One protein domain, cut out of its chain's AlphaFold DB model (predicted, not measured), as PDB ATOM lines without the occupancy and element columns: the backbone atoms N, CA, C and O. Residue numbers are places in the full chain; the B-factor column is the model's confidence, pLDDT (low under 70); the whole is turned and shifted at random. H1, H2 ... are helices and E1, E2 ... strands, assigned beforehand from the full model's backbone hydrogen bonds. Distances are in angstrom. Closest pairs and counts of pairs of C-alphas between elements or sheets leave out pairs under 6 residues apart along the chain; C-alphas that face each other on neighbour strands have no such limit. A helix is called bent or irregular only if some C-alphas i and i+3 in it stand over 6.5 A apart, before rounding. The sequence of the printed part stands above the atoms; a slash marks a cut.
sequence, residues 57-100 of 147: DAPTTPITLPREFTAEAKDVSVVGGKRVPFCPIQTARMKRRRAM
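This is residues 57 to 100 of the 147 residues of an uncharacterized protein of Saprolegnia parasitica (strain CBS 223.65) (UniProt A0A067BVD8). Picture a small, flat assembly: a hairpin of two short strands, E1 and E2, with the helix H2 leading away from it and sticking out with its residues 90 to 100. An extended stretch with no named element, residues 57 to 66, runs past the hairpin to the short, irregular helix H1, which comes near the first residue of H2. The printed part has 44 residues, with two named helices and two named strands in the order H1, E1, E2, H2; the sheet has the order E1 - E2 and is antiparallel, and the class is mixed, helices and strands. It is only just loose, close to compact, with a radius of gyration of the C-alphas of 11.6 A, and the C-alphas span 36 by 27 by 11 A.

Find C-alpha 76 at (216.848, 188.208, 138.169); from there strand E1, residues 76 to 79, runs 9.8 A to C-alpha 79. Strand E2, residues 82 to 85, measures 10.1 A from its first to its last C-alpha. Look next at C-alpha 88 at (211.585, 179.576, 140.759), where helix H2, residues 88 to 100, begins; it ends 18.3 A away at C-alpha 100, at (210.316, 170.032, 156.298). Helix H1, residues 67 to 72, begins at C-alpha 67 and is 10.0 A long; it is irregular, with C-alphas 68 and 71 standing 7.6 A apart.

Start with the hairpin of E1 and E2, antiparallel neighbours with 138 degrees between their N-to-C directions. C-alphas 76 and 85 face each other at 4.5 A. Check N 77 and O 84, within hydrogen-bond range at 2.8 A, and N 79 and O 82, at 2.9 A. H2 and E1 are apart, and so are H1 and E2. H1 and H2 are close but not clearly touching: their closest C-alphas, those of Phe 69 and Pro 88, are 7.1 A apart. Their lines are about perpendicular, at 81 degrees. In H2 every O i to N i+4 pair is within hydrogen-bond range; in H1 0 of 2 such pairs are, beside 2 of 3 O i to N i+3 pairs.

The two C-alphas farthest apart are those of Asp 57 and Met 100, the first and last printed, at 35.7 A. Without the free-standing residues 90 to 100, the body of 33 residues spans 29 by 17 by 12 A. The printed part has no cut, and the links H1 to E1, E1 to E2 and E2 to H2 are tight. The mean pLDDT of the printed part is 73.4; look for values under 70 at residues 57 to 60, 62, 65 and 69 to 75 of this model.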
ATOM      1  N   ASP A  57     231.561 191.699 137.515       56.69
ATOM      2  CA  ASP A  57     230.507 191.762 136.501       56.69
ATOM      3  C   ASP A  57     230.441 190.393 135.813       56.69
ATOM      4  O   ASP A  57     231.040 190.155 134.768       56.69
ATOM      5  N   ALA A  58     229.773 189.438 136.464       59.53
ATOM      6  CA  ALA A  58     229.472 188.162 135.835       59.53
ATOM      7  C   ALA A  58     228.348 188.383 134.808       59.53
ATOM      8  O   ALA A  58     227.300 188.915 135.188       59.53
ATOM      9  N   PRO A  59     228.512 187.980 133.535       62.12
ATOM     10  CA  PRO A  59     227.426 188.042 132.569       62.12
ATOM     11  C   PRO A  59     226.289 187.124 133.037       62.12
ATOM     12  O   PRO A  59     226.402 185.901 133.017       62.12
ATOM     13  N   THR A  60     225.191 187.713 133.511       62.19
ATOM     14  CA  THR A  60     223.983 186.968 133.878       62.19
ATOM     15  C   THR A  60     223.132 186.757 132.637       62.19
ATOM     16  O   THR A  60     222.408 187.662 132.226       62.19
ATOM     17  N   THR A  61     223.201 185.569 132.039       71.12
ATOM     18  CA  THR A  61     222.250 185.167 130.997       71.12
ATOM     19  C   THR A  61     220.941 184.716 131.654       71.12
ATOM     20  O   THR A  61     220.983 183.886 132.569       71.12
ATOM     21  N   PRO A  62     219.780 185.244 131.232       68.94
ATOM     22  CA  PRO A  62     218.492 184.806 131.753       68.94
ATOM     23  C   PRO A  62     218.255 183.332 131.405       68.94
ATOM     24  O   PRO A  62     218.594 182.871 130.316       68.94
ATOM     25  N   ILE A  63     217.696 182.582 132.354       70.31
ATOM     26  CA  ILE A  63     217.355 181.168 132.169       70.31
ATOM     27  C   ILE A  63     215.911 181.101 131.679       70.31
ATOM     28  O   ILE A  63     215.031 181.727 132.266       70.31
ATOM     29  N   THR A  64     215.651 180.314 130.637       73.44
ATOM     30  CA  THR A  64     214.289 180.097 130.143       73.44
ATOM     31  C   THR A  64     213.447 179.401 131.211       73.44
ATOM     32  O   THR A  64     213.744 178.278 131.625       73.44
ATOM     33  N   LEU A  65     212.393 180.075 131.670       66.31
ATOM     34  CA  LEU A  65     211.485 179.539 132.677       66.31
ATOM     35  C   LEU A  65     210.518 178.514 132.054       66.31
ATOM     36  O   LEU A  65     209.994 178.756 130.964       66.31
ATOM     37  N   PRO A  66     210.228 177.388 132.732       74.88
ATOM     38  CA  PRO A  66     209.155 176.487 132.317       74.88
ATOM     39  C   PRO A  66     207.797 177.199 132.311       74.88
ATOM     40  O   PRO A  66     207.559 178.095 133.122       74.88
ATOM     41  N   ARG A  67     206.880 176.764 131.431       70.25
ATOM     42  CA  ARG A  67     205.567 177.409 131.207       70.25
ATOM     43  C   ARG A  67     204.761 177.645 132.487       70.25
ATOM     44  O   ARG A  67     204.129 178.688 132.613       70.25
ATOM     45  N   GLU A  68     204.832 176.719 133.437       71.88
ATOM     46  CA  GLU A  68     204.139 176.770 134.734       71.88
ATOM     47  C   GLU A  68     204.542 177.976 135.604       71.88
ATOM     48  O   GLU A  68     203.787 178.380 136.481       71.88
ATOM     49  N   PHE A  69     205.706 178.583 135.341       62.91
ATOM     50  CA  PHE A  69     206.267 179.694 136.117       62.91
ATOM     51  C   PHE A  69     206.302 181.020 135.344       62.91
ATOM     52  O   PHE A  69     206.927 181.981 135.785       62.91
ATOM     53  N   THR A  70     205.623 181.098 134.197       63.69
ATOM     54  CA  THR A  70     205.563 182.323 133.375       63.69
ATOM     55  C   THR A  70     204.865 183.488 134.082       63.69
ATOM     56  O   THR A  70     205.246 184.635 133.878       63.69
ATOM     57  N   ALA A  71     203.911 183.213 134.978       66.31
ATOM     58  CA  ALA A  71     203.271 184.234 135.814       66.31
ATOM     59  C   ALA A  71     204.201 184.794 136.913       66.31
ATOM     60  O   ALA A  71     203.975 185.891 137.418       66.31
ATOM     61  N   GLU A  72     205.267 184.067 137.266       61.66
ATOM     62  CA  GLU A  72     206.294 184.469 138.238       61.66
ATOM     63  C   GLU A  72     207.589 184.929 137.548       61.66
ATOM     64  O   GLU A  72     208.665 184.859 138.148       61.66
ATOM     65  N   ALA A  73     207.504 185.384 136.292       60.78
ATOM     66  CA  ALA A  73     208.649 185.790 135.481       60.78
ATOM     67  C   ALA A  73     209.386 186.996 136.086       60.78
ATOM     68  O   ALA A  73     209.156 188.156 135.753       60.78
ATOM     69  N   LYS A  74     210.296 186.706 137.010       69.56
ATOM     70  CA  LYS A  74     211.415 187.570 137.358       69.56
ATOM     71  C   LYS A  74     212.613 187.041 136.588       69.56
ATOM     72  O   LYS A  74     212.897 185.855 136.664       69.56
ATOM     73  N   ASP A  75     213.334 187.907 135.892       68.75
ATOM     74  CA  ASP A  75     214.544 187.484 135.172       68.75
ATOM     75  C   ASP A  75     215.742 187.334 136.122       68.75
ATOM     76  O   ASP A  75     216.633 186.504 135.933       68.75
ATOM     77  N   VAL A  76     215.749 188.121 137.203       76.31
ATOM     78  CA  VAL A  76     216.848 188.208 138.169       76.31
ATOM     79  C   VAL A  76     216.337 188.353 139.599       76.31
ATOM     80  O   VAL A  76     215.295 188.949 139.872       76.31
ATOM     81  N   SER A  77     217.117 187.821 140.535       77.44
ATOM     82  CA  SER A  77     216.915 187.922 141.980       77.44
ATOM     83  C   SER A  77     218.195 188.389 142.670       77.44
ATOM     84  O   SER A  77     219.280 188.292 142.101       77.44
ATOM     85  N   VAL A  78     218.081 188.938 143.882       80.81
ATOM     86  CA  VAL A  78     219.238 189.430 144.643       80.81
ATOM     87  C   VAL A  78     219.554 188.463 145.780       80.81
ATOM     88  O   VAL A  78     218.732 188.267 146.671       80.81
ATOM     89  N   VAL A  79     220.760 187.889 145.768       76.06
ATOM     90  CA  VAL A  79     221.266 186.983 146.812       76.06
ATOM     91  C   VAL A  79     222.604 187.522 147.315       76.06
ATOM     92  O   VAL A  79     223.541 187.694 146.540       76.06
ATOM     93  N   GLY A  80     222.691 187.850 148.610       77.19
ATOM     94  CA  GLY A  80     223.918 188.402 149.204       77.19
ATOM     95  C   GLY A  80     224.388 189.717 148.562       77.19
ATOM     96  O   GLY A  80     225.587 189.957 148.467       77.19
ATOM     97  N   GLY A  81     223.454 190.536 148.060       80.31
ATOM     98  CA  GLY A  81     223.745 191.800 147.371       80.31
ATOM     99  C   GLY A  81     224.128 191.667 145.891       80.31
ATOM    100  O   GLY A  81     224.323 192.686 145.234       80.31
ATOM    101  N   LYS A  82     224.204 190.448 145.340       72.62
ATOM    102  CA  LYS A  82     224.510 190.200 143.921       72.62
ATOM    103  C   LYS A  82     223.250 189.826 143.139       72.62
ATOM    104  O   LYS A  82     222.411 189.087 143.653       72.62
ATOM    105  N   ARG A  83     223.126 190.325 141.902       79.00
ATOM    106  CA  ARG A  83     222.061 189.924 140.965       79.00
ATOM    107  C   ARG A  83     222.406 188.563 140.367       79.00
ATOM    108  O   ARG A  83     223.505 188.384 139.854       79.00
ATOM    109  N   VAL A  84     221.480 187.618 140.450       79.19
ATOM    110  CA  VAL A  84     221.617 186.257 139.917       79.19
ATOM    111  C   VAL A  84     220.365 185.886 139.124       79.19
ATOM    112  O   VAL A  84     219.284 186.367 139.483       79.19
ATOM    113  N   PRO A  85     220.465 185.049 138.073       82.06
ATOM    114  CA  PRO A  85     219.298 184.586 137.328       82.06
ATOM    115  C   PRO A  85     218.276 183.968 138.279       82.06
ATOM    116  O   PRO A  85     218.625 183.164 139.150       82.06
ATOM    117  N   PHE A  86     217.019 184.385 138.170       80.62
ATOM    118  CA  PHE A  86     215.979 183.865 139.047       80.62
ATOM    119  C   PHE A  86     215.552 182.468 138.589       80.62
ATOM    120  O   PHE A  86     215.199 182.252 137.433       80.62
ATOM    121  N   CYS A  87     215.577 181.509 139.518       80.75
ATOM    122  CA  CYS A  87     215.111 180.149 139.281       80.75
ATOM    123  C   CYS A  87     213.993 179.797 140.286       80.75
ATOM    124  O   CYS A  87     214.274 179.476 141.452       80.75
ATOM    125  N   PRO A  88     212.715 179.837 139.873       75.88
ATOM    126  CA  PRO A  88     211.585 179.576 140.759       75.88
ATOM    127  C   PRO A  88     211.578 178.129 141.266       75.88
ATOM    128  O   PRO A  88     211.269 177.899 142.432       75.88
ATOM    129  N   ILE A  89     212.050 177.160 140.467       79.25
ATOM    130  CA  ILE A  89     212.199 175.757 140.894       79.25
ATOM    131  C   ILE A  89     213.141 175.641 142.098       79.25
ATOM    132  O   ILE A  89     212.824 174.955 143.073       79.25
ATOM    133  N   GLN A  90     214.300 176.303 142.052       78.25
ATOM    134  CA  GLN A  90     215.246 176.290 143.171       78.25
ATOM    135  C   GLN A  90     214.631 176.943 144.410       78.25
ATOM    136  O   GLN A  90     214.733 176.399 145.509       78.25
ATOM    137  N   THR A  91     213.926 178.060 144.226       78.44
ATOM    138  CA  THR A  91     213.256 178.788 145.312       78.44
ATOM    139  C   THR A  91     212.163 177.939 145.969       78.44
ATOM    140  O   THR A  91     212.125 177.814 147.196       78.44
ATOM    141  N   ALA A  92     211.322 177.282 145.168       80.44
ATOM    142  CA  ALA A  92     210.265 176.391 145.633       80.44
ATOM    143  C   ALA A  92     210.829 175.163 146.367       80.44
ATOM    144  O   ALA A  92     210.383 174.844 147.472       80.44
ATOM    145  N   ARG A  93     211.867 174.514 145.813       81.88
ATOM    146  CA  ARG A  93     212.566 173.391 146.468       81.88
ATOM    147  C   ARG A  93     213.185 173.810 147.800       81.88
ATOM    148  O   ARG A  93     213.028 173.099 148.791       81.88
ATOM    149  N   MET A  94     213.837 174.972 147.851       78.44
ATOM    150  CA  MET A  94     214.437 175.512 149.076       78.44
ATOM    151  C   MET A  94     213.373 175.806 150.142       78.44
ATOM    152  O   MET A  94     213.559 175.458 151.308       78.44
ATOM    153  N   LYS A  95     212.245 176.414 149.747       81.69
ATOM    154  CA  LYS A  95     211.125 176.724 150.647       81.69
ATOM    155  C   LYS A  95     210.502 175.450 151.217       81.69
ATOM    156  O   LYS A  95     210.329 175.355 152.430       81.69
ATOM    157  N   ARG A  96     210.254 174.446 150.369       79.62
ATOM    158  CA  ARG A  96     209.765 173.124 150.791       79.62
ATOM    159  C   ARG A  96     210.744 172.440 151.744       79.62
ATOM    160  O   ARG A  96     210.324 171.941 152.781       79.62
ATOM    161  N   ARG A  97     212.045 172.470 151.435       79.75
ATOM    162  CA  ARG A  97     213.088 171.908 152.305       79.75
ATOM    163  C   ARG A  97     213.073 172.568 153.682       79.75
ATOM    164  O   ARG A  97     213.017 171.851 154.666       79.75
ATOM    165  N   ARG A  98     213.049 173.904 153.754       78.31
ATOM    166  CA  ARG A  98     212.983 174.641 155.032       78.31
ATOM    167  C   ARG A  98     211.734 174.318 155.847       78.31
ATOM    168  O   ARG A  98     211.832 174.246 157.060       78.31
ATOM    169  N   ALA A  99     210.589 174.130 155.193       77.38
ATOM    170  CA  ALA A  99     209.355 173.753 155.877       77.38
ATOM    171  C   ALA A  99     209.416 172.331 156.465       77.38
ATOM    172  O   ALA A  99     208.797 172.074 157.489       77.38
ATOM    173  N   MET A 100     210.159 171.416 155.830       75.38
ATOM    174  CA  MET A 100     210.316 170.032 156.298       75.38
ATOM    175  C   MET A 100     211.485 169.845 157.276       75.38
ATOM    176  O   MET A 100     211.496 168.875 158.024       75.38
TER     177      MET A 100